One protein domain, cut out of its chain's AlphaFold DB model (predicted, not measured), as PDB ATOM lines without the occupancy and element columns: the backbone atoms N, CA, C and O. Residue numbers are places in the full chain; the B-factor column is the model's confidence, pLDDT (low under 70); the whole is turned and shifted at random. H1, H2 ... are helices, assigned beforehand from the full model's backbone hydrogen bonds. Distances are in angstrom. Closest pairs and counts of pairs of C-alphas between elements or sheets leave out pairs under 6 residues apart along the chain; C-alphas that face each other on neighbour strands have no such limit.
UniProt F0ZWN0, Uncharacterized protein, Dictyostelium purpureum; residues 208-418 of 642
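This is residues 208 to 418 of the 642 residues of an uncharacterized protein of Dictyostelium purpureum (UniProt F0ZWN0). A flat slab of helices lies in two crossed layers: H5, H7 and H12 stand side by side in one row, and H3, H6 and H10 make a second row over it, with H9 beside H6. At one end the pair H1 and H2 sits near the ends of H5 and H3; H4 is at the far end of H5, H8 is at the end of H7, and H11 makes the turn from H10 to H12. The printed part has 211 residues with twelve named helices, H1 to H12 along the chain, and no named strand; the class is all helix. It is compact, with a radius of gyration of the C-alphas of 18.7 A, and spans 58 by 50 by 24 A.

H1, residues 208 to 214, touches H2, residues 225 to 238, at a steep tilt of 67 degrees; H2 does so with residues 228 to 232 alone, and the closest C-alphas, of Ala 213 and Thr 228, are 5.8 A apart. H3, residues 240 to 249, is close to H2 but not clearly touching it, with the C-alphas of Leu 235 and Phe 241 7.9 A apart. H4, residues 251 to 258, and H5, residues 262 to 282, only just touch, with 3 pairs of C-alphas within 8 A, the closest those of Ile 255 and Val 265 at 7.2 A; H5 does so with residues 262 to 265 alone. H3 touches H5 at a steep tilt of 58 degrees, opposite ways; H5 does so with residues 269 to 272 alone, and the closest C-alphas, of Phe 248 and Leu 269, are 6.3 A apart. H6, residues 300 to 311, touches H3 at a shallow tilt of 20 degrees, the same way, with the C-alphas of Val 249 and Ser 305 closest at 6.6 A. The hub is H7, residues 319 to 342, which touches four helices. With residues 325 to 336 alone it touches H5 at a shallow tilt of 5 degrees, the same way, the C-alphas of Ile 277 and Ile 329 being closest at 6.0 A. With residues 322 to 330 alone it touches H6 at a steep tilt of 46 degrees, the C-alphas of Met 310 and Arg 323 being closest at 5.0 A. H8, residues 344 to 351, is close to H7 but not clearly touching it, about perpendicular at 79 degrees, with the C-alphas of Tyr 340 and Tyr 346 closest at 6.5 A. H9, residues 363 to 370, touches H7, whose residues 333 to 338 alone take part, at the C-alphas of Cys 334 and Val 364, 5.3 A apart. H10, residues 372 to 384, touches H6 at a shallow tilt of 19 degrees, the same way, with residues 307 to 311 of H6 and 374 to 378 of H10 alone; the C-alphas of Leu 311 and Ile 378 are closest at 5.9 A. H11, residues 386 to 389, and H10 touch only at the corner, and only just, with 3 pairs of C-alphas within 8 A, the closest those of Gly 383 and Lys 389 at 5.6 A. H12, residues 394 to 412, touches H10 at a shallow tilt of 29 degrees, opposite ways, closest at the C-alphas of Val 375 and Leu 403, 6.6 A apart. In H1 to H10 every O i to N i+4 pair is within hydrogen-bond range, in H12 13 of 15 are, and H11 is too short for such a pair.

H1 begins at C-alpha 208, (25.604, -13.540, 39.812). H2 is 20.3 A long, H5 30.0 A, H7 34.7 A and H12 27.7 A. H7 begins at C-alpha 319, (53.152, -23.119, 28.343), and H12 ends at C-alpha 412, (50.661, 10.583, 34.370).

The C-alphas farthest apart, of Thr 222 and Pro 386, are 59.7 A apart. The printed part has no cut; the links H5 to H6 and H8 to H9 are long. Mean pLDDT of the printed part is 83.7, with 41 residues under 70, among them 216 to 225.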
ATOM      1  N   VAL A 208      26.746 -13.976  38.992       91.94
ATOM      2  CA  VAL A 208      25.604 -13.540  39.812       91.94
ATOM      3  C   VAL A 208      25.963 -13.570  41.298       91.94
ATOM      4  O   VAL A 208      25.726 -12.590  42.008       91.94
ATOM      5  N   ILE A 209      26.589 -14.657  41.760       91.62
ATOM      6  CA  ILE A 209      27.067 -14.785  43.143       91.62
ATOM      7  C   ILE A 209      28.085 -13.681  43.462       91.62
ATOM      8  O   ILE A 209      27.974 -13.028  44.502       91.62
ATOM      9  N   ALA A 210      29.045 -13.440  42.566       90.44
ATOM     10  CA  ALA A 210      30.075 -12.422  42.739       90.44
ATOM     11  C   ALA A 210      29.479 -11.006  42.788       90.44
ATOM     12  O   ALA A 210      29.774 -10.270  43.725       90.44
ATOM     13  N   LYS A 211      28.575 -10.662  41.858       88.94
ATOM     14  CA  LYS A 211      27.867  -9.370  41.824       88.94
ATOM     15  C   LYS A 211      27.057  -9.122  43.090       88.94
ATOM     16  O   LYS A 211      27.089  -8.037  43.657       88.94
ATOM     17  N   ARG A 212      26.327 -10.137  43.562       86.81
ATOM     18  CA  ARG A 212      25.527 -10.011  44.788       86.81
ATOM     19  C   ARG A 212      26.408  -9.793  46.013       86.81
ATOM     20  O   ARG A 212      26.011  -9.087  46.934       86.81
ATOM     21  N   ALA A 213      27.586 -10.403  46.028       85.38
ATOM     22  CA  ALA A 213      28.528 -10.262  47.120       85.38
ATOM     23  C   ALA A 213      29.327  -8.943  47.055       85.38
ATOM     24  O   ALA A 213      29.709  -8.426  48.109       85.38
ATOM     25  N   SER A 214      29.560  -8.402  45.853       81.44
ATOM     26  CA  SER A 214      30.247  -7.125  45.621       81.44
ATOM     27  C   SER A 214      29.350  -5.903  45.772       81.44
ATOM     28  O   SER A 214      29.876  -4.820  46.015       81.44
ATOM     29  N   ALA A 215      28.030  -6.064  45.625       77.12
ATOM     30  CA  ALA A 215      27.067  -4.978  45.735       77.12
ATOM     31  C   ALA A 215      27.305  -4.174  47.020       77.12
ATOM     32  O   ALA A 215      27.346  -4.726  48.129       77.12
ATOM     33  N   SER A 216      27.487  -2.861  46.861       61.91
ATOM     34  CA  SER A 216      27.670  -1.981  48.006       61.91
ATOM     35  C   SER A 216      26.394  -1.971  48.849       61.91
ATOM     36  O   SER A 216      25.284  -2.132  48.340       61.91
ATOM     37  N   VAL A 217      26.543  -1.739  50.154       52.22
ATOM     38  CA  VAL A 217      25.408  -1.619  51.085       52.22
ATOM     39  C   VAL A 217      24.393  -0.551  50.630       52.22
ATOM     40  O   VAL A 217      23.222  -0.632  50.986       52.22
ATOM     41  N   ASN A 218      24.823   0.411  49.808       45.12
ATOM     42  CA  ASN A 218      24.009   1.536  49.360       45.12
ATOM     43  C   ASN A 218      23.240   1.274  48.050       45.12
ATOM     44  O   ASN A 218      22.258   1.963  47.792       45.12
ATOM     45  N   GLU A 219      23.659   0.307  47.225       52.69
ATOM     46  CA  GLU A 219      23.117   0.109  45.864       52.69
ATOM     47  C   GLU A 219      21.776  -0.641  45.849       52.69
ATOM     48  O   GLU A 219      20.972  -0.496  44.933       52.69
ATOM     49  N   TYR A 220      21.491  -1.391  46.913       48.66
ATOM     50  CA  TYR A 220      20.187  -1.991  47.159       48.66
ATOM     51  C   TYR A 220      19.651  -1.454  48.480       48.66
ATOM     52  O   TYR A 220      19.835  -2.070  49.529       48.66
ATOM     53  N   GLN A 221      18.874  -0.370  48.425       43.09
ATOM     54  CA  GLN A 221      18.015   0.044  49.548       43.09
ATOM     55  C   GLN A 221      17.003  -1.052  49.969       43.09
ATOM     56  O   GLN A 221      16.249  -0.873  50.920       43.09
ATOM     57  N   THR A 222      16.991  -2.203  49.284       43.78
ATOM     58  CA  THR A 222      16.123  -3.358  49.528       43.78
ATOM     59  C   THR A 222      16.831  -4.594  50.100       43.78
ATOM     60  O   THR A 222      16.136  -5.540  50.461       43.78
ATOM     61  N   SER A 223      18.169  -4.638  50.224       53.25
ATOM     62  CA  SER A 223      18.864  -5.799  50.817       53.25
ATOM     63  C   SER A 223      19.505  -5.475  52.161       53.25
ATOM     64  O   SER A 223      20.229  -4.494  52.303       53.25
ATOM     65  N   ASN A 224      19.263  -6.340  53.144       65.56
ATOM     66  CA  ASN A 224      19.795  -6.213  54.491       65.56
ATOM     67  C   ASN A 224      21.345  -6.262  54.462       65.56
ATOM     68  O   ASN A 224      21.896  -7.294  54.077       65.56
ATOM     69  N   PRO A 225      22.075  -5.219  54.912       69.81
ATOM     70  CA  PRO A 225      23.548  -5.182  54.913       69.81
ATOM     71  C   PRO A 225      24.199  -6.389  55.614       69.81
ATOM     72  O   PRO A 225      25.338  -6.774  55.331       69.81
ATOM     73  N   ILE A 226      23.472  -6.994  56.559       75.12
ATOM     74  CA  ILE A 226      23.876  -8.192  57.293       75.12
ATOM     75  C   ILE A 226      23.980  -9.403  56.354       75.12
ATOM     76  O   ILE A 226      24.872 -10.234  56.529       75.12
ATOM     77  N   GLU A 227      23.107  -9.512  55.351       79.81
ATOM     78  CA  GLU A 227      23.123 -10.604  54.373       79.81
ATOM     79  C   GLU A 227      24.353 -10.526  53.475       79.81
ATOM     80  O   GLU A 227      25.033 -11.537  53.313       79.81
ATOM     81  N   THR A 228      24.719  -9.336  52.988       81.81
ATOM     82  CA  THR A 228      25.937  -9.149  52.184       81.81
ATOM     83  C   THR A 228      27.175  -9.609  52.950       81.81
ATOM     84  O   THR A 228      27.936 -10.431  52.448       81.81
ATOM     85  N   LYS A 229      27.346  -9.193  54.216       84.06
ATOM     86  CA  LYS A 229      28.474  -9.650  55.056       84.06
ATOM     87  C   LYS A 229      28.479 -11.164  55.283       84.06
ATOM     88  O   LYS A 229      29.544 -11.776  55.349       84.06
ATOM     89  N   LYS A 230      27.303 -11.784  55.418       87.75
ATOM     90  CA  LYS A 230      27.177 -13.241  55.561       87.75
ATOM     91  C   LYS A 230      27.575 -13.970  54.278       87.75
ATOM     92  O   LYS A 230      28.385 -14.886  54.356       87.75
ATOM     93  N   ILE A 231      27.072 -13.528  53.123       87.81
ATOM     94  CA  ILE A 231      27.447 -14.040  51.794       87.81
ATOM     95  C   ILE A 231      28.964 -13.966  51.622       87.81
ATOM     96  O   ILE A 231      29.614 -14.962  51.312       87.81
ATOM     97  N   GLN A 232      29.525 -12.794  51.910       87.94
ATOM     98  CA  GLN A 232      30.952 -12.526  51.874       87.94
ATOM     99  C   GLN A 232      31.743 -13.522  52.738       87.94
ATOM    100  O   GLN A 232      32.638 -14.217  52.255       87.94
ATOM    101  N   LYS A 233      31.363 -13.674  54.008       89.31
ATOM    102  CA  LYS A 233      32.015 -14.612  54.930       89.31
ATOM    103  C   LYS A 233      31.903 -16.069  54.467       89.31
ATOM    104  O   LYS A 233      32.872 -16.817  54.599       89.31
ATOM    105  N   THR A 234      30.756 -16.480  53.925       89.81
ATOM    106  CA  THR A 234      30.561 -17.839  53.399       89.81
ATOM    107  C   THR A 234      31.454 -18.097  52.184       89.81
ATOM    108  O   THR A 234      32.131 -19.120  52.150       89.81
ATOM    109  N   LEU A 235      31.551 -17.154  51.240       91.00
ATOM    110  CA  LEU A 235      32.432 -17.269  50.069       91.00
ATOM    111  C   LEU A 235      33.923 -17.282  50.442       91.00
ATOM    112  O   LEU A 235      34.700 -18.050  49.878       91.00
ATOM    113  N   GLN A 236      34.331 -16.478  51.428       89.69
ATOM    114  CA  GLN A 236      35.691 -16.532  51.974       89.69
ATOM    115  C   GLN A 236      35.979 -17.890  52.627       89.69
ATOM    116  O   GLN A 236      37.041 -18.472  52.408       89.69
ATOM    117  N   LYS A 237      35.025 -18.423  53.407       89.88
ATOM    118  CA  LYS A 237      35.154 -19.729  54.068       89.88
ATOM    119  C   LYS A 237      35.233 -20.877  53.059       89.88
ATOM    120  O   LYS A 237      36.031 -21.787  53.267       89.88
ATOM    121  N   SER A 238      34.446 -20.829  51.981       89.56
ATOM    122  CA  SER A 238      34.454 -21.858  50.932       89.56
ATOM    123  C   SER A 238      35.725 -21.835  50.082       89.56
ATOM    124  O   SER A 238      36.046 -22.826  49.429       89.56
ATOM    125  N   LYS A 239      36.465 -20.714  50.093       92.06
ATOM    126  CA  LYS A 239      37.684 -20.494  49.302       92.06
ATOM    127  C   LYS A 239      37.472 -20.700  47.800       92.06
ATOM    128  O   LYS A 239      38.435 -20.970  47.087       92.06
ATOM    129  N   VAL A 240      36.245 -20.564  47.289       92.50
ATOM    130  CA  VAL A 240      35.935 -20.909  45.890       92.50
ATOM    131  C   VAL A 240      36.716 -20.062  44.880       92.50
ATOM    132  O   VAL A 240      37.294 -20.600  43.942       92.50
ATOM    133  N   PHE A 241      36.854 -18.754  45.106       91.44
ATOM    134  CA  PHE A 241      37.667 -17.899  44.232       91.44
ATOM    135  C   PHE A 241      39.162 -18.196  44.363       91.44
ATOM    136  O   PHE A 241      39.897 -18.158  43.374       91.44
ATOM    137  N   SER A 242      39.632 -18.539  45.564       91.50
ATOM    138  CA  SER A 242      41.006 -19.013  45.751       91.50
ATOM    139  C   SER A 242      41.237 -20.334  45.020       91.50
ATOM    140  O   SER A 242      42.308 -20.516  44.451       91.50
ATOM    141  N   LEU A 243      40.245 -21.229  44.981       91.75
ATOM    142  CA  LEU A 243      40.292 -22.478  44.225       91.75
ATOM    143  C   LEU A 243      40.382 -22.208  42.718       91.75
ATOM    144  O   LEU A 243      41.259 -22.775  42.079       91.75
ATOM    145  N   ILE A 244      39.555 -21.308  42.173       93.44
ATOM    146  CA  ILE A 244      39.595 -20.922  40.748       93.44
ATOM    147  C   ILE A 244      40.968 -20.338  40.383       93.44
ATOM    148  O   ILE A 244      41.609 -20.783  39.432       93.44
ATOM    149  N   SER A 245      41.460 -19.384  41.178       92.50
ATOM    150  CA  SER A 245      42.785 -18.789  40.982       92.50
ATOM    151  C   SER A 245      43.914 -19.822  41.100       92.50
ATOM    152  O   SER A 245      44.802 -19.858  40.250       92.50
ATOM    153  N   SER A 246      43.861 -20.718  42.090       91.06
ATOM    154  CA  SER A 246      44.862 -21.783  42.254       91.06
ATOM    155  C   SER A 246      44.840 -22.772  41.091       91.06
ATOM    156  O   SER A 246      45.908 -23.184  40.635       91.06
ATOM    157  N   PHE A 247      43.650 -23.122  40.590       89.25
ATOM    158  CA  PHE A 247      43.484 -23.986  39.422       89.25
ATOM    159  C   PHE A 247      44.170 -23.384  38.199       89.25
ATOM    160  O   PHE A 247      44.928 -24.069  37.515       89.25
ATOM    161  N   PHE A 248      43.977 -22.083  37.984       90.62
ATOM    162  CA  PHE A 248      44.594 -21.367  36.876       90.62
ATOM    163  C   PHE A 248      46.116 -21.227  37.013       90.62
ATOM    164  O   PHE A 248      46.848 -21.438  36.050       90.62
ATOM    165  N   VAL A 249      46.614 -20.886  38.207       88.88
ATOM    166  CA  VAL A 249      48.049 -20.630  38.429       88.88
ATOM    167  C   VAL A 249      48.867 -21.926  38.474       88.88
ATOM    168  O   VAL A 249      50.049 -21.930  38.131       88.88
ATOM    169  N   GLN A 250      48.271 -23.038  38.914       87.06
ATOM    170  CA  GLN A 250      48.976 -24.306  39.132       87.06
ATOM    171  C   GLN A 250      48.281 -25.494  38.446       87.06
ATOM    172  O   GLN A 250      48.060 -26.518  39.103       87.06
ATOM    173  N   PRO A 251      48.002 -25.440  37.127       77.69
ATOM    174  CA  PRO A 251      47.197 -26.459  36.446       77.69
ATOM    175  C   PRO A 251      47.817 -27.856  36.552       77.69
ATOM    176  O   PRO A 251      47.114 -28.849  36.728       77.69
ATOM    177  N   GLY A 252      49.153 -27.940  36.560       75.50
ATOM    178  CA  GLY A 252      49.882 -29.201  36.711       75.50
ATOM    179  C   GLY A 252      49.603 -29.948  38.020       75.50
ATOM    180  O   GLY A 252      49.644 -31.176  38.025       75.50
ATOM    181  N   LYS A 253      49.268 -29.247  39.114       75.56
ATOM    182  CA  LYS A 253      48.848 -29.914  40.357       75.56
ATOM    183  C   LYS A 253      47.488 -30.584  40.187       75.56
ATOM    184  O   LYS A 253      47.296 -31.688  40.676       75.56
ATOM    185  N   TYR A 254      46.574 -29.957  39.456       67.06
ATOM    186  CA  TYR A 254      45.216 -30.467  39.265       67.06
ATOM    187  C   TYR A 254      45.152 -31.625  38.271       67.06
ATOM    188  O   TYR A 254      44.374 -32.549  38.491       67.06
ATOM    189  N   ILE A 255      46.027 -31.641  37.257       69.00
ATOM    190  CA  ILE A 255      46.211 -32.814  36.382       69.00
ATOM    191  C   ILE A 255      46.545 -34.051  37.228       69.00
ATOM    192  O   ILE A 255      45.915 -35.094  37.077       69.00
ATOM    193  N   LEU A 256      47.499 -33.917  38.156       66.12
ATOM    194  CA  LEU A 256      47.946 -35.018  39.011       66.12
ATOM    195  C   LEU A 256      46.916 -35.408  40.079       66.12
ATOM    196  O   LEU A 256      46.769 -36.588  40.374       66.12
ATOM    197  N   ILE A 257      46.213 -34.432  40.662       66.44
ATOM    198  CA  ILE A 257      45.269 -34.671  41.763       66.44
ATOM    199  C   ILE A 257      43.944 -35.259  41.263       66.44
ATOM    200  O   ILE A 257      43.369 -36.109  41.934       66.44
ATOM    201  N   ILE A 258      43.442 -34.801  40.113       63.00
ATOM    202  CA  ILE A 258      42.075 -35.116  39.658       63.00
ATOM    203  C   ILE A 258      42.079 -36.176  38.540       63.00
ATOM    204  O   ILE A 258      41.023 -36.657  38.149       63.00
ATOM    205  N   ASN A 259      43.255 -36.594  38.048       66.31
ATOM    206  CA  ASN A 259      43.389 -37.569  36.956       66.31
ATOM    207  C   ASN A 259      42.558 -37.182  35.711       66.31
ATOM    208  O   ASN A 259      41.982 -38.025  35.023       66.31
ATOM    209  N   LEU A 260      42.440 -35.875  35.450       72.62
ATOM    210  CA  LEU A 260      41.697 -35.358  34.306       72.62
ATOM    211  C   LEU A 260      42.507 -35.555  33.027       72.62
ATOM    212  O   LEU A 260      43.716 -35.318  32.997       72.62
ATOM    213  N   LYS A 261      41.815 -35.910  31.939       80.50
ATOM    214  CA  LYS A 261      42.397 -35.860  30.593       80.50
ATOM    215  C   LYS A 261      42.865 -34.429  30.299       80.50
ATOM    216  O   LYS A 261      42.151 -33.473  30.604       80.50
ATOM    217  N   THR A 262      44.025 -34.287  29.660       80.06
ATOM    218  CA  THR A 262      44.624 -32.988  29.297       80.06
ATOM    219  C   THR A 262      43.648 -32.071  28.552       80.06
ATOM    220  O   THR A 262      43.603 -30.875  28.816       80.06
ATOM    221  N   GLU A 263      42.806 -32.632  27.681       83.00
ATOM    222  CA  GLU A 263      41.773 -31.891  26.944       83.00
ATOM    223  C   GLU A 263      40.758 -31.210  27.873       83.00
ATOM    224  O   GLU A 263      40.500 -30.016  27.731       83.00
ATOM    225  N   LYS A 264      40.243 -31.927  28.884       84.25
ATOM    226  CA  LYS A 264      39.301 -31.358  29.862       84.25
ATOM    227  C   LYS A 264      39.963 -30.250  30.684       84.25
ATOM    228  O   LYS A 264      39.321 -29.258  30.999       84.25
ATOM    229  N   VAL A 265      41.254 -30.373  30.988       86.38
ATOM    230  CA  VAL A 265      42.006 -29.332  31.713       86.38
ATOM    231  C   VAL A 265      42.138 -28.064  30.875       86.38
ATOM    232  O   VAL A 265      41.938 -26.975  31.406       86.38
ATOM    233  N   ASN A 266      42.406 -28.193  29.576       87.12
ATOM    234  CA  ASN A 266      42.456 -27.048  28.668       87.12
ATOM    235  C   ASN A 266      41.098 -26.342  28.572       87.12
ATOM    236  O   ASN A 266      41.058 -25.121  28.703       87.12
ATOM    237  N   LEU A 267      39.999 -27.098  28.447       89.88
ATOM    238  CA  LEU A 267      38.642 -26.539  28.470       89.88
ATOM    239  C   LEU A 267      38.369 -25.782  29.772       89.88
ATOM    240  O   LEU A 267      37.892 -24.650  29.743       89.88
ATOM    241  N   ILE A 268      38.718 -26.370  30.923       90.75
ATOM    242  CA  ILE A 268      38.553 -25.704  32.221       90.75
ATOM    243  C   ILE A 268      39.374 -24.412  32.274       90.75
ATOM    244  O   ILE A 268      38.855 -23.393  32.715       90.75
ATOM    245  N   LEU A 269      40.628 -24.416  31.811       91.62
ATOM    246  CA  LEU A 269      41.463 -23.210  31.786       91.62
ATOM    247  C   LEU A 269      40.865 -22.111  30.905       91.62
ATOM    248  O   LEU A 269      40.842 -20.956  31.323       91.62
ATOM    249  N   GLU A 270      40.346 -22.456  29.727       93.19
ATOM    250  CA  GLU A 270      39.642 -21.509  28.855       93.19
ATOM    251  C   GLU A 270      38.396 -20.937  29.539       93.19
ATOM    252  O   GLU A 270      38.226 -19.717  29.582       93.19
ATOM    253  N   GLY A 271      37.599 -21.797  30.178       94.81
ATOM    254  CA  GLY A 271      36.447 -21.395  30.979       94.81
ATOM    255  C   GLY A 271      36.800 -20.459  32.134       94.81
ATOM    256  O   GLY A 271      36.101 -19.478  32.378       94.81
ATOM    257  N   ILE A 272      37.907 -20.724  32.837       95.44
ATOM    258  CA  ILE A 272      38.388 -19.853  33.914       95.44
ATOM    259  C   ILE A 272      38.807 -18.495  33.358       95.44
ATOM    260  O   ILE A 272      38.468 -17.479  33.953       95.44
ATOM    261  N   VAL A 273      39.522 -18.446  32.232       96.56
ATOM    262  CA  VAL A 273      39.955 -17.179  31.617       96.56
ATOM    263  C   VAL A 273      38.754 -16.328  31.237       96.56
ATOM    264  O   VAL A 273      38.704 -15.154  31.596       96.56
ATOM    265  N   GLU A 274      37.771 -16.927  30.564       96.94
ATOM    266  CA  GLU A 274      36.531 -16.247  30.193       96.94
ATOM    267  C   GLU A 274      35.787 -15.738  31.434       96.94
ATOM    268  O   GLU A 274      35.391 -14.572  31.494       96.94
ATOM    269  N   PHE A 275      35.657 -16.578  32.464       96.19
ATOM    270  CA  PHE A 275      35.026 -16.202  33.724       96.19
ATOM    271  C   PHE A 275      35.755 -15.060  34.447       96.19
ATOM    272  O   PHE A 275      35.109 -14.140  34.955       96.19
ATOM    273  N   VAL A 276      37.090 -15.096  34.505       96.06
ATOM    274  CA  VAL A 276      37.907 -14.056  35.146       96.06
ATOM    275  C   VAL A 276      37.748 -12.731  34.408       96.06
ATOM    276  O   VAL A 276      37.512 -11.719  35.060       96.06
ATOM    277  N   ILE A 277      37.800 -12.732  33.073       96.50
ATOM    278  CA  ILE A 277      37.584 -11.530  32.254       96.50
ATOM    279  C   ILE A 277      36.180 -10.962  32.493       96.50
ATOM    280  O   ILE A 277      36.051  -9.791  32.844       96.50
ATOM    281  N   LYS A 278      35.135 -11.801  32.426       95.75
ATOM    282  CA  LYS A 278      33.757 -11.385  32.743       95.75
ATOM    283  C   LYS A 278      33.643 -10.809  34.153       95.75
ATOM    284  O   LYS A 278      32.896  -9.861  34.368       95.75
ATOM    285  N   SER A 279      34.370 -11.369  35.120       93.31
ATOM    286  CA  SER A 279      34.384 -10.872  36.499       93.31
ATOM    287  C   SER A 279      35.078  -9.514  36.616       93.31
ATOM    288  O   SER A 279      34.575  -8.653  37.327       93.31
ATOM    289  N   ILE A 280      36.193  -9.298  35.911       93.00
ATOM    290  CA  ILE A 280      36.898  -8.007  35.877       93.00
ATOM    291  C   ILE A 280      35.978  -6.912  35.337       93.00
ATOM    292  O   ILE A 280      35.827  -5.874  35.976       93.00
ATOM    293  N   GLU A 281      35.326  -7.176  34.206       93.19
ATOM    294  CA  GLU A 281      34.436  -6.220  33.540       93.19
ATOM    295  C   GLU A 281      33.171  -5.959  34.367       93.19
ATOM    296  O   GLU A 281      32.782  -4.818  34.601       93.19
ATOM    297  N   ALA A 282      32.523  -7.020  34.852       91.12
ATOM    298  CA  ALA A 282      31.218  -6.903  35.490       91.12
ATOM    299  C   ALA A 282      31.265  -6.445  36.956       91.12
ATOM    300  O   ALA A 282      30.225  -6.049  37.483       91.12
ATOM    301  N   LEU A 283      32.424  -6.552  37.614       89.00
ATOM    302  CA  LEU A 283      32.662  -6.070  38.980       89.00
ATOM    303  C   LEU A 283      33.513  -4.788  39.007       89.00
ATOM    304  O   LEU A 283      33.914  -4.365  40.087       89.00
ATOM    305  N   ASP A 284      33.797  -4.202  37.837       89.44
ATOM    306  CA  ASP A 284      34.590  -2.978  37.657       89.44
ATOM    307  C   ASP A 284      35.960  -3.019  38.370       89.44
ATOM    308  O   ASP A 284      36.366  -2.082  39.064       89.44
ATOM    309  N   ILE A 285      36.685  -4.137  38.225       90.62
ATOM    310  CA  ILE A 285      37.979  -4.360  38.889       90.62
ATOM    311  C   ILE A 285      39.077  -3.562  38.172       90.62
ATOM    312  O   ILE A 285      39.765  -4.062  37.282       90.62
ATOM    313  N   HIS A 286      39.277  -2.313  38.585       90.62
ATOM    314  CA  HIS A 286      40.209  -1.380  37.944       90.62
ATOM    315  C   HIS A 286      41.556  -1.218  38.672       90.62
ATOM    316  O   HIS A 286      42.485  -0.618  38.115       90.62
ATOM    317  N   GLY A 287      41.713  -1.777  39.877       90.00
ATOM    318  CA  GLY A 287      42.968  -1.728  40.626       90.00
ATOM    319  C   GLY A 287      43.089  -2.768  41.739       90.00
ATOM    320  O   GLY A 287      42.123  -3.459  42.051       90.00
ATOM    321  N   PRO A 288      44.280  -2.899  42.350       86.94
ATOM    322  CA  PRO A 288      44.544  -3.924  43.358       86.94
ATOM    323  C   PRO A 288      43.817  -3.693  44.683       86.94
ATOM    324  O   PRO A 288      43.542  -4.637  45.417       86.94
ATOM    325  N   ASP A 289      43.487  -2.441  44.991       77.56
ATOM    326  CA  ASP A 289      42.819  -2.061  46.237       77.56
ATOM    327  C   ASP A 289      41.363  -1.615  45.970       77.56
ATOM    328  O   ASP A 289      40.619  -1.322  46.903       77.56
ATOM    329  N   ALA A 290      40.941  -1.618  44.699       64.50
ATOM    330  CA  ALA A 290      39.607  -1.258  44.249       64.50
ATOM    331  C   ALA A 290      38.770  -2.497  43.912       64.50
ATOM    332  O   ALA A 290      39.053  -3.211  42.948       64.50
ATOM    333  N   GLY A 291      37.727  -2.725  44.711       58.25
ATOM    334  CA  GLY A 291      36.724  -3.750  44.451       58.25
ATOM    335  C   GLY A 291      36.510  -4.752  45.585       58.25
ATOM    336  O   GLY A 291      36.806  -4.531  46.763       58.25
ATOM    337  N   PHE A 292      35.902  -5.867  45.194       64.19
ATOM    338  CA  PHE A 292      35.450  -6.959  46.037       64.19
ATOM    339  C   PHE A 292      36.629  -7.776  46.601       64.19
ATOM    340  O   PHE A 292      37.146  -8.670  45.925       64.19
ATOM    341  N   THR A 293      36.984  -7.546  47.875       65.69
ATOM    342  CA  THR A 293      38.108  -8.187  48.615       65.69
ATOM    343  C   THR A 293      38.101  -9.721  48.647       65.69
ATOM    344  O   THR A 293      39.050 -10.348  49.112       65.69
ATOM    345  N   ILE A 294      37.027 -10.348  48.178       63.66
ATOM    346  CA  ILE A 294      36.842 -11.803  48.157       63.66
ATOM    347  C   ILE A 294      37.251 -12.393  46.813       63.66
ATOM    348  O   ILE A 294      37.591 -13.576  46.748       63.66
ATOM    349  N   SER A 295      37.253 -11.590  45.744       74.88
ATOM    350  CA  SER A 295      37.807 -12.039  44.476       74.88
ATOM    351  C   SER A 295      39.328 -12.110  44.603       74.88
ATOM    352  O   SER A 295      40.023 -11.113  44.775       74.88
ATOM    353  N   SER A 296      39.866 -13.323  44.502       83.56
ATOM    354  CA  SER A 296      41.311 -13.550  44.395       83.56
ATOM    355  C   SER A 296      41.913 -12.850  43.170       83.56
ATOM    356  O   SER A 296      43.114 -12.600  43.143       83.56
ATOM    357  N   PHE A 297      41.083 -12.495  42.184       86.81
ATOM    358  CA  PHE A 297      41.480 -11.837  40.939       86.81
ATOM    359  C   PHE A 297      41.939 -10.389  41.131       86.81
ATOM    360  O   PHE A 297      42.697  -9.887  40.308       86.81
ATOM    361  N   GLN A 298      41.529  -9.744  42.226       87.69
ATOM    362  CA  GLN A 298      41.987  -8.404  42.581       87.69
ATOM    363  C   GLN A 298      43.334  -8.419  43.339       87.69
ATOM    364  O   GLN A 298      43.965  -7.388  43.553       87.69
ATOM    365  N   ASN A 299      43.808  -9.586  43.783       90.25
ATOM    366  CA  ASN A 299      45.015  -9.666  44.596       90.25
ATOM    367  C   ASN A 299      46.277  -9.428  43.742       90.25
ATOM    368  O   ASN A 299      46.460 -10.046  42.690       90.25
ATOM    369  N   LYS A 300      47.194  -8.591  44.243       93.06
ATOM    370  CA  LYS A 300      48.542  -8.387  43.681       93.06
ATOM    371  C   LYS A 300      49.259  -9.722  43.454       93.06
ATOM    372  O   LYS A 300      49.824  -9.938  42.390       93.06
ATOM    373  N   GLU A 301      49.130 -10.666  44.387       92.75
ATOM    374  CA  GLU A 301      49.735 -12.002  44.288       92.75
ATOM    375  C   GLU A 301      49.228 -12.808  43.082       92.75
ATOM    376  O   GLU A 301      49.978 -13.600  42.498       92.75
ATOM    377  N   PHE A 302      47.962 -12.617  42.693       93.44
ATOM    378  CA  PHE A 302      47.402 -13.261  41.510       93.44
ATOM    379  C   PHE A 302      48.049 -12.697  40.247       93.44
ATOM    380  O   PHE A 302      48.588 -13.467  39.456       93.44
ATOM    381  N   VAL A 303      48.095 -11.369  40.102       95.31
ATOM    382  CA  VAL A 303      48.741 -10.703  38.958       95.31
ATOM    383  C   VAL A 303      50.237 -11.019  38.892       95.31
ATOM    384  O   VAL A 303      50.750 -11.347  37.822       95.31
ATOM    385  N   ASP A 304      50.930 -11.039  40.030       94.88
ATOM    386  CA  ASP A 304      52.330 -11.460  40.119       94.88
ATOM    387  C   ASP A 304      52.517 -12.892  39.612       94.88
ATOM    388  O   ASP A 304      53.509 -13.201  38.949       94.88
ATOM    389  N   SER A 305      51.568 -13.778  39.917       93.94
ATOM    390  CA  SER A 305      51.579 -15.158  39.439       93.94
ATOM    391  C   SER A 305      51.352 -15.239  37.928       93.94
ATOM    392  O   SER A 305      52.069 -15.988  37.268       93.94
ATOM    393  N   LEU A 306      50.447 -14.427  37.362       95.00
ATOM    394  CA  LEU A 306      50.259 -14.320  35.907       95.00
ATOM    395  C   LEU A 306      51.559 -13.888  35.214       95.00
ATOM    396  O   LEU A 306      52.011 -14.539  34.272       95.00
ATOM    397  N   ILE A 307      52.217 -12.842  35.727       95.56
ATOM    398  CA  ILE A 307      53.490 -12.349  35.182       95.56
ATOM    399  C   ILE A 307      54.592 -13.409  35.307       95.56
ATOM    400  O   ILE A 307      55.350 -13.622  34.362       95.56
ATOM    401  N   LYS A 308      54.674 -14.123  36.438       93.12
ATOM    402  CA  LYS A 308      55.632 -15.229  36.621       93.12
ATOM    403  C   LYS A 308      55.400 -16.364  35.623       93.12
ATOM    404  O   LYS A 308      56.371 -16.906  35.104       93.12
ATOM    405  N   ILE A 309      54.145 -16.713  35.339       91.62
ATOM    406  CA  ILE A 309      53.801 -17.713  34.317       91.62
ATOM    407  C   ILE A 309      54.247 -17.235  32.930       91.62
ATOM    408  O   ILE A 309      54.792 -18.020  32.161       91.62
ATOM    409  N   MET A 310      54.089 -15.944  32.629       93.19
ATOM    410  CA  MET A 310      54.525 -15.358  31.358       93.19
ATOM    411  C   MET A 310      56.049 -15.296  31.192       93.19
ATOM    412  O   MET A 310      56.535 -15.479  30.076       93.19
ATOM    413  N   LEU A 311      56.790 -15.076  32.282       91.75
ATOM    414  CA  LEU A 311      58.259 -15.027  32.312       91.75
ATOM    415  C   LEU A 311      58.940 -16.402  32.266       91.75
ATOM    416  O   LEU A 311      60.097 -16.496  31.864       91.75
ATOM    417  N   ASN A 312      58.277 -17.454  32.750       80.31
ATOM    418  CA  ASN A 312      58.890 -18.770  32.913       80.31
ATOM    419  C   ASN A 312      58.738 -19.636  31.653       80.31
ATOM    420  O   ASN A 312      57.725 -20.308  31.480       80.31
ATOM    421  N   GLU A 313      59.791 -19.731  30.840       58.44
ATOM    422  CA  GLU A 313      59.990 -20.825  29.874       58.44
ATOM    423  C   GLU A 313      61.485 -21.182  29.741       58.44
ATOM    424  O   GLU A 313      62.308 -20.316  30.032       58.44
ATOM    425  N   PRO A 314      61.881 -22.414  29.319       50.69
ATOM    426  CA  PRO A 314      61.092 -23.410  28.570       50.69
ATOM    427  C   PRO A 314      61.298 -24.882  29.010       50.69
ATOM    428  O   PRO A 314      62.433 -25.342  29.063       50.69
ATOM    429  N   LYS A 315      60.236 -25.688  29.204       53.53
ATOM    430  CA  LYS A 315      60.329 -27.172  29.041       53.53
ATOM    431  C   LYS A 315      59.051 -27.881  28.563       53.53
ATOM    432  O   LYS A 315      59.139 -29.054  28.214       53.53
ATOM    433  N   LYS A 316      57.875 -27.244  28.523       60.50
ATOM    434  CA  LYS A 316      56.624 -27.927  28.133       60.50
ATOM    435  C   LYS A 316      55.883 -27.129  27.069       60.50
ATOM    436  O   LYS A 316      55.649 -25.957  27.279       60.50
ATOM    437  N   LYS A 317      55.488 -27.756  25.955       56.38
ATOM    438  CA  LYS A 317      54.693 -27.117  24.883       56.38
ATOM    439  C   LYS A 317      53.403 -26.453  25.392       56.38
ATOM    440  O   LYS A 317      52.969 -25.465  24.810       56.38
ATOM    441  N   ASP A 318      52.841 -26.950  26.492       59.22
ATOM    442  CA  ASP A 318      51.604 -26.439  27.097       59.22
ATOM    443  C   ASP A 318      51.739 -25.020  27.691       59.22
ATOM    444  O   ASP A 318      50.742 -24.413  28.075       59.22
ATOM    445  N   SER A 319      52.949 -24.450  27.764       75.38
ATOM    446  CA  SER A 319      53.152 -23.119  28.343       75.38
ATOM    447  C   SER A 319      52.726 -21.971  27.425       75.38
ATOM    448  O   SER A 319      52.273 -20.955  27.944       75.38
ATOM    449  N   PHE A 320      52.777 -22.082  26.090       86.06
ATOM    450  CA  PHE A 320      52.434 -20.933  25.230       86.06
ATOM    451  C   PHE A 320      50.954 -20.533  25.318       86.06
ATOM    452  O   PHE A 320      50.651 -19.350  25.483       86.06
ATOM    453  N   GLN A 321      50.031 -21.502  25.263       88.19
ATOM    454  CA  GLN A 321      48.594 -21.224  25.384       88.19
ATOM    455  C   GLN A 321      48.270 -20.596  26.745       88.19
ATOM    456  O   GLN A 321      47.564 -19.591  26.803       88.19
ATOM    457  N   LEU A 322      48.861 -21.114  27.827       90.12
ATOM    458  CA  LEU A 322      48.684 -20.553  29.165       90.12
ATOM    459  C   LEU A 322      49.247 -19.124  29.275       90.12
ATOM    460  O   LEU A 322      48.615 -18.260  29.881       90.12
ATOM    461  N   ARG A 323      50.397 -18.828  28.649       91.62
ATOM    462  CA  ARG A 323      50.942 -17.459  28.584       91.62
ATOM    463  C   ARG A 323      49.997 -16.508  27.851       91.62
ATOM    464  O   ARG A 323      49.758 -15.401  28.327       91.62
ATOM    465  N   LYS A 324      49.413 -16.948  26.731       93.06
ATOM    466  CA  LYS A 324      48.408 -16.177  25.984       93.06
ATOM    467  C   LYS A 324      47.143 -15.929  26.815       93.06
ATOM    468  O   LYS A 324      46.606 -14.826  26.803       93.06
ATOM    469  N   GLN A 325      46.696 -16.927  27.569       94.38
ATOM    470  CA  GLN A 325      45.576 -16.801  28.501       94.38
ATOM    471  C   GLN A 325      45.870 -15.797  29.629       94.38
ATOM    472  O   GLN A 325      45.049 -14.920  29.891       94.38
ATOM    473  N   CYS A 326      47.063 -15.857  30.237       95.75
ATOM    474  CA  CYS A 326      47.512 -14.875  31.234       95.75
ATOM    475  C   CYS A 326      47.522 -13.453  30.659       95.75
ATOM    476  O   CYS A 326      47.032 -12.523  31.296       95.75
ATOM    477  N   LEU A 327      48.033 -13.297  29.434       96.56
ATOM    478  CA  LEU A 327      48.050 -12.022  28.725       96.56
ATOM    479  C   LEU A 327      46.638 -11.462  28.515       96.56
ATOM    480  O   LEU A 327      46.418 -10.279  28.757       96.56
ATOM    481  N   SER A 328      45.675 -12.302  28.131       97.12
ATOM    482  CA  SER A 328      44.276 -11.886  27.962       97.12
ATOM    483  C   SER A 328      43.688 -11.302  29.255       97.12
ATOM    484  O   SER A 328      43.070 -10.237  29.233       97.12
ATOM    485  N   ILE A 329      43.956 -11.947  30.398       97.25
ATOM    486  CA  ILE A 329      43.518 -11.468  31.717       97.25
ATOM    487  C   ILE A 329      44.175 -10.120  32.048       97.25
ATOM    488  O   ILE A 329      43.481  -9.178  32.419       97.25
ATOM    489  N   ILE A 330      45.497  -9.993  31.880       97.44
ATOM    490  CA  ILE A 330      46.209  -8.733  32.161       97.44
ATOM    491  C   ILE A 330      45.715  -7.612  31.242       97.44
ATOM    492  O   ILE A 330      45.542  -6.484  31.695       97.44
ATOM    493  N   ASN A 331      45.447  -7.909  29.972       97.06
ATOM    494  CA  ASN A 331      44.917  -6.929  29.035       97.06
ATOM    495  C   ASN A 331      43.532  -6.425  29.472       97.06
ATOM    496  O   ASN A 331      43.286  -5.223  29.431       97.06
ATOM    497  N   SER A 332      42.660  -7.317  29.955       96.94
ATOM    498  CA  SER A 332      41.362  -6.943  30.534       96.94
ATOM    499  C   SER A 332      41.524  -6.059  31.781       96.94
ATOM    500  O   SER A 332      40.894  -5.005  31.857       96.94
ATOM    501  N   LEU A 333      42.447  -6.391  32.698       96.00
ATOM    502  CA  LEU A 333      42.762  -5.554  33.871       96.00
ATOM    503  C   LEU A 333      43.266  -4.154  33.474       96.00
ATOM    504  O   LEU A 333      42.836  -3.149  34.044       96.00
ATOM    505  N   CYS A 334      44.173  -4.073  32.494       95.94
ATOM    506  CA  CYS A 334      44.683  -2.802  31.979       95.94
ATOM    507  C   CYS A 334      43.568  -1.979  31.333       95.94
ATOM    508  O   CYS A 334      43.421  -0.803  31.655       95.94
ATOM    509  N   LYS A 335      42.763  -2.602  30.465       95.38
ATOM    510  CA  LYS A 335      41.632  -1.961  29.789       95.38
ATOM    511  C   LYS A 335      40.646  -1.378  30.799       95.38
ATOM    512  O   LYS A 335      40.355  -0.188  30.722       95.38
ATOM    513  N   GLN A 336      40.222  -2.168  31.787       94.19
ATOM    514  CA  GLN A 336      39.293  -1.709  32.822       94.19
ATOM    515  C   GLN A 336      39.871  -0.537  33.619       94.19
ATOM    516  O   GLN A 336      39.188   0.443  33.903       94.19
ATOM    517  N   SER A 337      41.163  -0.603  33.941       93.38
ATOM    518  CA  SER A 337      41.852   0.466  34.655       93.38
ATOM    519  C   SER A 337      41.966   1.766  33.847       93.38
ATOM    520  O   SER A 337      41.819   2.851  34.414       93.38
ATOM    521  N   ILE A 338      42.180   1.675  32.531       91.94
ATOM    522  CA  ILE A 338      42.209   2.832  31.625       91.94
ATOM    523  C   ILE A 338      40.813   3.434  31.490       91.94
ATOM    524  O   ILE A 338      40.662   4.642  31.676       91.94
ATOM    525  N   GLU A 339      39.796   2.613  31.223       92.06
ATOM    526  CA  GLU A 339      38.404   3.067  31.126       92.06
ATOM    527  C   GLU A 339      37.963   3.761  32.414       92.06
ATOM    528  O   GLU A 339      37.374   4.839  32.368       92.06
ATOM    529  N   TYR A 340      38.313   3.196  33.570       89.06
ATOM    530  CA  TYR A 340      38.052   3.815  34.861       89.06
ATOM    531  C   TYR A 340      38.747   5.179  35.000       89.06
ATOM    532  O   TYR A 340      38.106   6.157  35.374       89.06
ATOM    533  N   SER A 341      40.026   5.286  34.620       86.75
ATOM    534  CA  SER A 341      40.776   6.553  34.695       86.75
ATOM    535  C   SER A 341      40.219   7.678  33.811       86.75
ATOM    536  O   SER A 341      40.472   8.851  34.080       86.75
ATOM    537  N   GLN A 342      39.460   7.327  32.769       87.00
ATOM    538  CA  GLN A 342      38.810   8.278  31.864       87.00
ATOM    539  C   GLN A 342      37.441   8.750  32.373       87.00
ATOM    540  O   GLN A 342      36.928   9.760  31.895       87.00
ATOM    541  N   LYS A 343      36.835   8.050  33.339       87.00
ATOM    542  CA  LYS A 343      35.551   8.440  33.934       87.00
ATOM    543  C   LYS A 343      35.747   9.562  34.959       87.00
ATOM    544  O   LYS A 343      36.703   9.558  35.732       87.00
ATOM    545  N   ASN A 344      34.763  10.461  35.068       73.44
ATOM    546  CA  ASN A 344      34.732  11.521  36.094       73.44
ATOM    547  C   ASN A 344      34.832  10.974  37.534       73.44
ATOM    548  O   ASN A 344      35.334  11.659  38.422       73.44
ATOM    549  N   GLN A 345      34.407   9.726  37.759       72.50
ATOM    550  CA  GLN A 345      34.505   9.034  39.051       72.50
ATOM    551  C   GLN A 345      35.945   8.936  39.569       72.50
ATOM    552  O   GLN A 345      36.174   9.115  40.761       72.50
ATOM    553  N   TYR A 346      36.928   8.754  38.681       72.81
ATOM    554  CA  TYR A 346      38.339   8.723  39.064       72.81
ATOM    555  C   TYR A 346      38.790  10.046  39.693       72.81
ATOM    556  O   TYR A 346      39.549  10.053  40.663       72.81
ATOM    557  N   GLN A 347      38.326  11.180  39.154       71.00
ATOM    558  CA  GLN A 347      38.638  12.494  39.718       71.00
ATOM    559  C   GLN A 347      37.988  12.662  41.092       71.00
ATOM    560  O   GLN A 347      38.667  13.062  42.034       71.00
ATOM    561  N   GLN A 348      36.727  12.243  41.235       70.19
ATOM    562  CA  GLN A 348      36.019  12.272  42.518       70.19
ATOM    563  C   GLN A 348      36.714  11.416  43.587       70.19
ATOM    564  O   GLN A 348      36.882  11.861  44.719       70.19
ATOM    565  N   GLU A 349      37.165  10.205  43.246       69.25
ATOM    566  CA  GLU A 349      37.905   9.351  44.183       69.25
ATOM    567  C   GLU A 349      39.288   9.901  44.526       69.25
ATOM    568  O   GLU A 349      39.725   9.807  45.674       69.25
ATOM    569  N   LYS A 350      39.980  10.492  43.550       68.75
ATOM    570  CA  LYS A 350      41.280  11.134  43.764       68.75
ATOM    571  C   LYS A 350      41.172  12.345  44.694       68.75
ATOM    572  O   LYS A 350      42.088  12.590  45.474       68.75
ATOM    573  N   GLU A 351      40.081  13.095  44.600       70.69
ATOM    574  CA  GLU A 351      39.796  14.257  45.447       70.69
ATOM    575  C   GLU A 351      39.169  13.867  46.795       70.69
ATOM    576  O   GLU A 351      39.162  14.664  47.736       70.69
ATOM    577  N   SER A 352      38.686  12.629  46.927       71.88
ATOM    578  CA  SER A 352      38.102  12.118  48.162       71.88
ATOM    579  C   SER A 352      39.149  11.966  49.265       71.88
ATOM    580  O   SER A 352      40.083  11.166  49.179       71.88
ATOM    581  N   ILE A 353      38.914  12.660  50.381       70.06
ATOM    582  CA  ILE A 353      39.696  12.550  51.624       70.06
ATOM    583  C   ILE A 353      39.691  11.137  52.227       70.06
ATOM    584  O   ILE A 353      40.525  10.826  53.075       70.06
ATOM    585  N   PHE A 354      38.751  10.283  51.812       63.00
ATOM    586  CA  PHE A 354      38.625   8.911  52.298       63.00
ATOM    587  C   PHE A 354      39.458   7.908  51.495       63.00
ATOM    588  O   PHE A 354      39.495   6.735  51.864       63.00
ATOM    589  N   SER A 355      40.134   8.341  50.424       60.78
ATOM    590  CA  SER A 355      41.046   7.482  49.672       60.78
ATOM    591  C   SER A 355      42.294   7.183  50.521       60.78
ATOM    592  O   SER A 355      43.097   8.092  50.751       60.78
ATOM    593  N   PRO A 356      42.510   5.934  50.994       53.81
ATOM    594  CA  PRO A 356      43.503   5.613  52.032       53.81
ATOM    595  C   PRO A 356      44.964   5.920  51.665       53.81
ATOM    596  O   PRO A 356      45.842   5.852  52.523       53.81
ATOM    597  N   SER A 357      45.249   6.217  50.394       56.03
ATOM    598  CA  SER A 357      46.598   6.471  49.880       56.03
ATOM    599  C   SER A 357      46.721   7.735  49.019       56.03
ATOM    600  O   SER A 357      47.813   8.014  48.520       56.03
ATOM    601  N   GLY A 358      45.633   8.490  48.805       58.97
ATOM    602  CA  GLY A 358      45.608   9.662  47.915       58.97
ATOM    603  C   GLY A 358      45.960   9.374  46.445       58.97
ATOM    604  O   GLY A 358      46.017  10.297  45.632       58.97
ATOM    605  N   SER A 359      46.210   8.111  46.078       61.88
ATOM    606  CA  SER A 359      46.416   7.677  44.700       61.88
ATOM    607  C   SER A 359      45.386   6.600  44.362       61.88
ATOM    608  O   SER A 359      45.423   5.539  44.991       61.88
ATOM    609  N   PRO A 360      44.493   6.834  43.390       65.69
ATOM    610  CA  PRO A 360      43.534   5.823  42.960       65.69
ATOM    611  C   PRO A 360      44.276   4.550  42.553       65.69
ATOM    612  O   PRO A 360      45.272   4.592  41.821       65.69
ATOM    613  N   SER A 361      43.824   3.416  43.089       78.38
ATOM    614  CA  SER A 361      44.460   2.135  42.818       78.38
ATOM    615  C   SER A 361      44.174   1.763  41.363       78.38
ATOM    616  O   SER A 361      43.023   1.674  40.950       78.38
ATOM    617  N   SER A 362      45.223   1.600  40.562       90.31
ATOM    618  CA  SER A 362      45.125   1.298  39.133       90.31
ATOM    619  C   SER A 362      46.008   0.101  38.819       90.31
ATOM    620  O   SER A 362      47.173   0.059  39.229       90.31
ATOM    621  N   TRP A 363      45.475  -0.867  38.073       94.44
ATOM    622  CA  TRP A 363      46.268  -1.998  37.597       94.44
ATOM    623  C   TRP A 363      47.400  -1.563  36.686       94.44
ATOM    624  O   TRP A 363      48.521  -2.041  36.845       94.44
ATOM    625  N   VAL A 364      47.140  -0.604  35.796       94.44
ATOM    626  CA  VAL A 364      48.182  -0.046  34.932       94.44
ATOM    627  C   VAL A 364      49.277   0.600  35.778       94.44
ATOM    628  O   VAL A 364      50.449   0.311  35.568       94.44
ATOM    629  N   PHE A 365      48.929   1.369  36.814       91.56
ATOM    630  CA  PHE A 365      49.930   1.930  37.728       91.56
ATOM    631  C   PHE A 365      50.756   0.856  38.455       91.56
ATOM    632  O   PHE A 365      51.988   0.954  38.529       91.56
ATOM    633  N   TYR A 366      50.088  -0.174  38.985       93.75
ATOM    634  CA  TYR A 366      50.743  -1.287  39.669       93.75
ATOM    635  C   TYR A 366      51.719  -2.018  38.738       93.75
ATOM    636  O   TYR A 366      52.878  -2.233  39.102       93.75
ATOM    637  N   LEU A 367      51.280  -2.341  37.521       95.75
ATOM    638  CA  LEU A 367      52.082  -3.023  36.510       95.75
ATOM    639  C   LEU A 367      53.243  -2.152  36.019       95.75
ATOM    640  O   LEU A 367      54.366  -2.641  35.933       95.75
ATOM    641  N   THR A 368      53.022  -0.859  35.776       93.62
ATOM    642  CA  THR A 368      54.080   0.084  35.384       93.62
ATOM    643  C   THR A 368      55.165   0.187  36.453       93.62
ATOM    644  O   THR A 368      56.353   0.222  36.128       93.62
ATOM    645  N   THR A 369      54.775   0.218  37.728       91.12
ATOM    646  CA  THR A 369      55.712   0.386  38.847       91.12
ATOM    647  C   THR A 369      56.492  -0.895  39.142       91.12
ATOM    648  O   THR A 369      57.702  -0.832  39.347       91.12
ATOM    649  N   ASN A 370      55.822  -2.051  39.150       93.62
ATOM    650  CA  ASN A 370      56.402  -3.300  39.658       93.62
ATOM    651  C   ASN A 370      56.795  -4.299  38.557       93.62
ATOM    652  O   ASN A 370      57.668  -5.139  38.769       93.62
ATOM    653  N   HIS A 371      56.182  -4.220  37.370       96.06
ATOM    654  CA  HIS A 371      56.326  -5.239  36.323       96.06
ATOM    655  C   HIS A 371      56.725  -4.709  34.944       96.06
ATOM    656  O   HIS A 371      56.924  -5.529  34.050       96.06
ATOM    657  N   LEU A 372      56.947  -3.406  34.748       95.56
ATOM    658  CA  LEU A 372      57.473  -2.888  33.478       95.56
ATOM    659  C   LEU A 372      58.777  -3.598  33.035       95.56
ATOM    660  O   LEU A 372      58.844  -4.010  31.875       95.56
ATOM    661  N   PRO A 373      59.773  -3.849  33.919       96.00
ATOM    662  CA  PRO A 373      60.961  -4.622  33.541       96.00
ATOM    663  C   PRO A 373      60.638  -6.058  33.105       96.00
ATOM    664  O   PRO A 373      61.259  -6.583  32.184       96.00
ATOM    665  N   ASN A 374      59.637  -6.683  33.730       96.69
ATOM    666  CA  ASN A 374      59.195  -8.037  33.396       96.69
ATOM    667  C   ASN A 374      58.506  -8.081  32.026       96.69
ATOM    668  O   ASN A 374      58.799  -8.964  31.227       96.69
ATOM    669  N   VAL A 375      57.649  -7.102  31.722       97.00
ATOM    670  CA  VAL A 375      57.022  -6.949  30.397       97.00
ATOM    671  C   VAL A 375      58.082  -6.746  29.314       97.00
ATOM    672  O   VAL A 375      58.024  -7.395  28.269       97.00
ATOM    673  N   CYS A 376      59.097  -5.919  29.584       97.44
ATOM    674  CA  CYS A 376      60.228  -5.746  28.672       97.44
ATOM    675  C   CYS A 376      60.987  -7.060  28.454       97.44
ATOM    676  O   CYS A 376      61.295  -7.408  27.316       97.44
ATOM    677  N   LYS A 377      61.248  -7.814  29.529       96.56
ATOM    678  CA  LYS A 377      61.911  -9.117  29.454       96.56
ATOM    679  C   LYS A 377      61.114 -10.125  28.618       96.56
ATOM    680  O   LYS A 377      61.700 -10.768  27.760       96.56
ATOM    681  N   ILE A 378      59.791 -10.199  28.784       95.31
ATOM    682  CA  ILE A 378      58.928 -11.082  27.976       95.31
ATOM    683  C   ILE A 378      59.047 -10.748  26.481       95.31
ATOM    684  O   ILE A 378      59.148 -11.651  25.656       95.31
ATOM    685  N   LEU A 379      59.068  -9.462  26.112       95.94
ATOM    686  CA  LEU A 379      59.260  -9.050  24.715       95.94
ATOM    687  C   LEU A 379      60.658  -9.395  24.183       95.94
ATOM    688  O   LEU A 379      60.779  -9.820  23.036       95.94
ATOM    689  N   ILE A 380      61.698  -9.264  25.009       96.06
ATOM    690  CA  ILE A 380      63.057  -9.712  24.668       96.06
ATOM    691  C   ILE A 380      63.072 -11.228  24.428       96.06
ATOM    692  O   ILE A 380      63.609 -11.681  23.420       96.06
ATOM    693  N   ASP A 381      62.429 -12.012  25.295       93.31
ATOM    694  CA  ASP A 381      62.337 -13.469  25.154       93.31
ATOM    695  C   ASP A 381      61.587 -13.864  23.865       93.31
ATOM    696  O   ASP A 381      62.022 -14.764  23.148       93.31
ATOM    697  N   ILE A 382      60.527 -13.132  23.497       92.44
ATOM    698  CA  ILE A 382      59.829 -13.278  22.203       92.44
ATOM    699  C   ILE A 382      60.757 -12.971  21.012       92.44
ATOM    700  O   ILE A 382      60.613 -13.579  19.949       92.44
ATOM    701  N   GLY A 383      61.672 -12.007  21.147       92.19
ATOM    702  CA  GLY A 383      62.659 -11.667  20.113       92.19
ATOM    703  C   GLY A 383      63.763 -12.704  19.961       92.19
ATOM    704  O   GLY A 383      64.213 -12.963  18.842       92.19
ATOM    705  N   ASN A 384      64.140 -13.334  21.071       92.88
ATOM    706  CA  ASN A 384      65.116 -14.415  21.110       92.88
ATOM    707  C   ASN A 384      64.547 -15.760  20.626       92.88
ATOM    708  O   ASN A 384      65.317 -16.600  20.162       92.88
ATOM    709  N   ASP A 385      63.231 -15.986  20.712       89.12
ATOM    710  CA  ASP A 385      62.601 -17.229  20.250       89.12
ATOM    711  C   ASP A 385      62.672 -17.347  18.710       89.12
ATOM    712  O   ASP A 385      62.011 -16.582  17.996       89.12
ATOM    713  N   PRO A 386      63.415 -18.325  18.155       87.25
ATOM    714  CA  PRO A 386      63.591 -18.469  16.711       87.25
ATOM    715  C   PRO A 386      62.283 -18.770  15.966       87.25
ATOM    716  O   PRO A 386      62.164 -18.425  14.788       87.25
ATOM    717  N   ASN A 387      61.295 -19.379  16.633       85.50
ATOM    718  CA  ASN A 387      59.997 -19.690  16.031       85.50
ATOM    719  C   ASN A 387      59.134 -18.434  15.908       85.50
ATOM    720  O   ASN A 387      58.440 -18.237  14.909       85.50
ATOM    721  N   GLN A 388      59.202 -17.558  16.911       83.50
ATOM    722  CA  GLN A 388      58.451 -16.308  16.910       83.50
ATOM    723  C   GLN A 388      59.168 -15.231  16.105       83.50
ATOM    724  O   GLN A 388      58.503 -14.405  15.484       83.50
ATOM    725  N   LYS A 389      60.504 -15.242  16.026       82.12
ATOM    726  CA  LYS A 389      61.295 -14.201  15.353       82.12
ATOM    727  C   LYS A 389      60.836 -13.910  13.922       82.12
ATOM    728  O   LYS A 389      60.889 -12.765  13.500       82.12
ATOM    729  N   LYS A 390      60.348 -14.905  13.174       83.19
ATOM    730  CA  LYS A 390      59.950 -14.737  11.760       83.19
ATOM    731  C   LYS A 390      58.507 -14.286  11.536       83.19
ATOM    732  O   LYS A 390      58.188 -13.867  10.430       83.19
ATOM    733  N   THR A 391      57.635 -14.376  12.537       85.81
ATOM    734  CA  THR A 391      56.194 -14.145  12.359       85.81
ATOM    735  C   THR A 391      55.689 -13.062  13.298       85.81
ATOM    736  O   THR A 391      56.126 -12.959  14.442       85.81
ATOM    737  N   LEU A 392      54.765 -12.228  12.819       85.94
ATOM    738  CA  LEU A 392      54.070 -11.254  13.658       85.94
ATOM    739  C   LEU A 392      52.849 -11.925  14.302       85.94
ATOM    740  O   LEU A 392      51.744 -11.871  13.769       85.94
ATOM    741  N   GLY A 393      53.060 -12.616  15.424       89.50
ATOM    742  CA  GLY A 393      51.980 -13.267  16.171       89.50
ATOM    743  C   GLY A 393      51.146 -12.282  16.999       89.50
ATOM    744  O   GLY A 393      51.668 -11.276  17.483       89.50
ATOM    745  N   SER A 394      49.867 -12.604  17.230       91.88
ATOM    746  CA  SER A 394      48.977 -11.800  18.087       91.88
ATOM    747  C   SER A 394      49.531 -11.625  19.501       91.88
ATOM    748  O   SER A 394      49.554 -10.509  19.998       91.88
ATOM    749  N   TYR A 395      50.116 -12.679  20.083       92.69
ATOM    750  CA  TYR A 395      50.760 -12.619  21.402       92.69
ATOM    751  C   TYR A 395      51.821 -11.508  21.500       92.69
ATOM    752  O   TYR A 395      51.852 -10.771  22.483       92.69
ATOM    753  N   ARG A 396      52.657 -11.325  20.464       93.25
ATOM    754  CA  ARG A 396      53.642 -10.229  20.429       93.25
ATOM    755  C   ARG A 396      52.955  -8.869  20.402       93.25
ATOM    756  O   ARG A 396      53.370  -7.971  21.128       93.25
ATOM    757  N   MET A 397      51.945  -8.705  19.551       94.88
ATOM    758  CA  MET A 397      51.241  -7.429  19.404       94.88
ATOM    759  C   MET A 397      50.485  -7.047  20.672       94.88
ATOM    760  O   MET A 397      50.538  -5.892  21.079       94.88
ATOM    761  N   ASP A 398      49.853  -8.015  21.327       95.56
ATOM    762  CA  ASP A 398      49.157  -7.821  22.595       95.56
ATOM    763  C   ASP A 398      50.149  -7.453  23.709       95.56
ATOM    764  O   ASP A 398      49.928  -6.485  24.436       95.56
ATOM    765  N   MET A 399      51.309  -8.123  23.781       96.38
ATOM    766  CA  MET A 399      52.385  -7.731  24.701       96.38
ATOM    767  C   MET A 399      52.914  -6.324  24.422       96.38
ATOM    768  O   MET A 399      53.200  -5.571  25.355       96.38
ATOM    769  N   PHE A 400      53.047  -5.957  23.146       96.50
ATOM    770  CA  PHE A 400      53.506  -4.629  22.763       96.50
ATOM    771  C   PHE A 400      52.468  -3.550  23.105       96.50
ATOM    772  O   PHE A 400      52.835  -2.487  23.599       96.50
ATOM    773  N   ASN A 401      51.175  -3.840  22.934       96.19
ATOM    774  CA  ASN A 401      50.091  -2.966  23.381       96.19
ATOM    775  C   ASN A 401      50.146  -2.744  24.896       96.19
ATOM    776  O   ASN A 401      50.069  -1.604  25.335       96.19
ATOM    777  N   ILE A 402      50.367  -3.795  25.692       97.06
ATOM    778  CA  ILE A 402      50.539  -3.627  27.140       97.06
ATOM    779  C   ILE A 402      51.736  -2.729  27.446       97.06
ATOM    780  O   ILE A 402      51.589  -1.789  28.220       97.06
ATOM    781  N   LEU A 403      52.901  -2.962  26.829       97.38
ATOM    782  CA  LEU A 403      54.075  -2.102  27.029       97.38
ATOM    783  C   LEU A 403      53.749  -0.623  26.763       97.38
ATOM    784  O   LEU A 403      54.132   0.237  27.556       97.38
ATOM    785  N   MET A 404      53.030  -0.343  25.673       96.12
ATOM    786  CA  MET A 404      52.585   1.004  25.312       96.12
ATOM    787  C   MET A 404      51.714   1.636  26.398       96.12
ATOM    788  O   MET A 404      52.008   2.747  26.837       96.12
ATOM    789  N   GLU A 405      50.696   0.918  26.875       95.50
ATOM    790  CA  GLU A 405      49.815   1.416  27.936       95.50
ATOM    791  C   GLU A 405      50.579   1.663  29.243       95.50
ATOM    792  O   GLU A 405      50.377   2.684  29.904       95.50
ATOM    793  N   LEU A 406      51.526   0.783  29.596       95.25
ATOM    794  CA  LEU A 406      52.350   0.959  30.793       95.25
ATOM    795  C   LEU A 406      53.255   2.198  30.701       95.25
ATOM    796  O   LEU A 406      53.431   2.902  31.701       95.25
ATOM    797  N   ILE A 407      53.834   2.473  29.527       94.38
ATOM    798  CA  ILE A 407      54.679   3.655  29.286       94.38
ATOM    799  C   ILE A 407      53.845   4.932  29.315       94.38
ATOM    800  O   ILE A 407      54.241   5.887  29.984       94.38
ATOM    801  N   LYS A 408      52.686   4.942  28.648       92.38
ATOM    802  CA  LYS A 408      51.762   6.083  28.647       92.38
ATOM    803  C   LYS A 408      51.330   6.444  30.065       92.38
ATOM    804  O   LYS A 408      51.399   7.594  30.488       92.38
ATOM    805  N   ALA A 409      50.962   5.436  30.846       90.06
ATOM    806  CA  ALA A 409      50.577   5.632  32.232       90.06
ATOM    807  C   ALA A 409      51.734   6.124  33.107       90.06
ATOM    808  O   ALA A 409      51.520   6.896  34.032       90.06
ATOM    809  N   LYS A 410      52.985   5.754  32.816       88.06
ATOM    810  CA  LYS A 410      54.133   6.240  33.592       88.06
ATOM    811  C   LYS A 410      54.258   7.769  33.578       88.06
ATOM    812  O   LYS A 410      54.657   8.334  34.594       88.06
ATOM    813  N   ALA A 411      53.857   8.425  32.486       83.06
ATOM    814  CA  ALA A 411      53.841   9.885  32.364       83.06
ATOM    815  C   ALA A 411      52.901  10.568  33.359       83.06
ATOM    816  O   ALA A 411      53.190  11.650  33.874       83.06
ATOM    817  N   THR A 412      51.741   9.956  33.602       82.31
ATOM    818  CA  THR A 412      50.661  10.583  34.370       82.31
ATOM    819  C   THR A 412      50.965  10.570  35.867       82.31
ATOM    820  O   THR A 412      50.559  11.473  36.606       82.31
ATOM    821  N   PHE A 413      51.764   9.605  36.327       76.75
ATOM    822  CA  PHE A 413      52.148   9.464  37.726       76.75
ATOM    823  C   PHE A 413      53.477  10.178  38.003       76.75
ATOM    824  O   PHE A 413      54.544   9.571  37.992       76.75
ATOM    825  N   LYS A 414      53.403  11.482  38.315       65.69
ATOM    826  CA  LYS A 414      54.524  12.399  38.633       65.69
ATOM    827  C   LYS A 414      55.345  12.044  39.895       65.69
ATOM    828  O   LYS A 414      55.778  12.932  40.631       65.69
ATOM    829  N   ARG A 415      55.580  10.769  40.210       68.00
ATOM    830  CA  ARG A 415      56.595  10.410  41.211       68.00
ATOM    831  C   ARG A 415      57.955  10.685  40.581       68.00
ATOM    832  O   ARG A 415      58.191  10.217  39.471       68.00
ATOM    833  N   LYS A 416      58.822  11.431  41.285       62.88
ATOM    834  CA  LYS A 416      60.234  11.676  40.928       62.88
ATOM    835  C   LYS A 416      60.916  10.333  40.670       62.88
ATOM    836  O   LYS A 416      61.453   9.718  41.586       62.88
ATOM    837  N   THR A 417      60.808   9.831  39.452       58.31
ATOM    838  CA  THR A 417      61.397   8.557  39.081       58.31
ATOM    839  C   THR A 417      62.840   8.853  38.686       58.31
ATOM    840  O   THR A 417      63.096   9.862  38.026       58.31
ATOM    841  N   PRO A 418      63.803   8.038  39.144       58.59
ATOM    842  CA  PRO A 418      65.207   8.201  38.786       58.59
ATOM    843  C   PRO A 418      65.386   8.153  37.260       58.59
ATOM    844  O   PRO A 418      64.524   7.623  36.562       58.59
TER     845      PRO A 418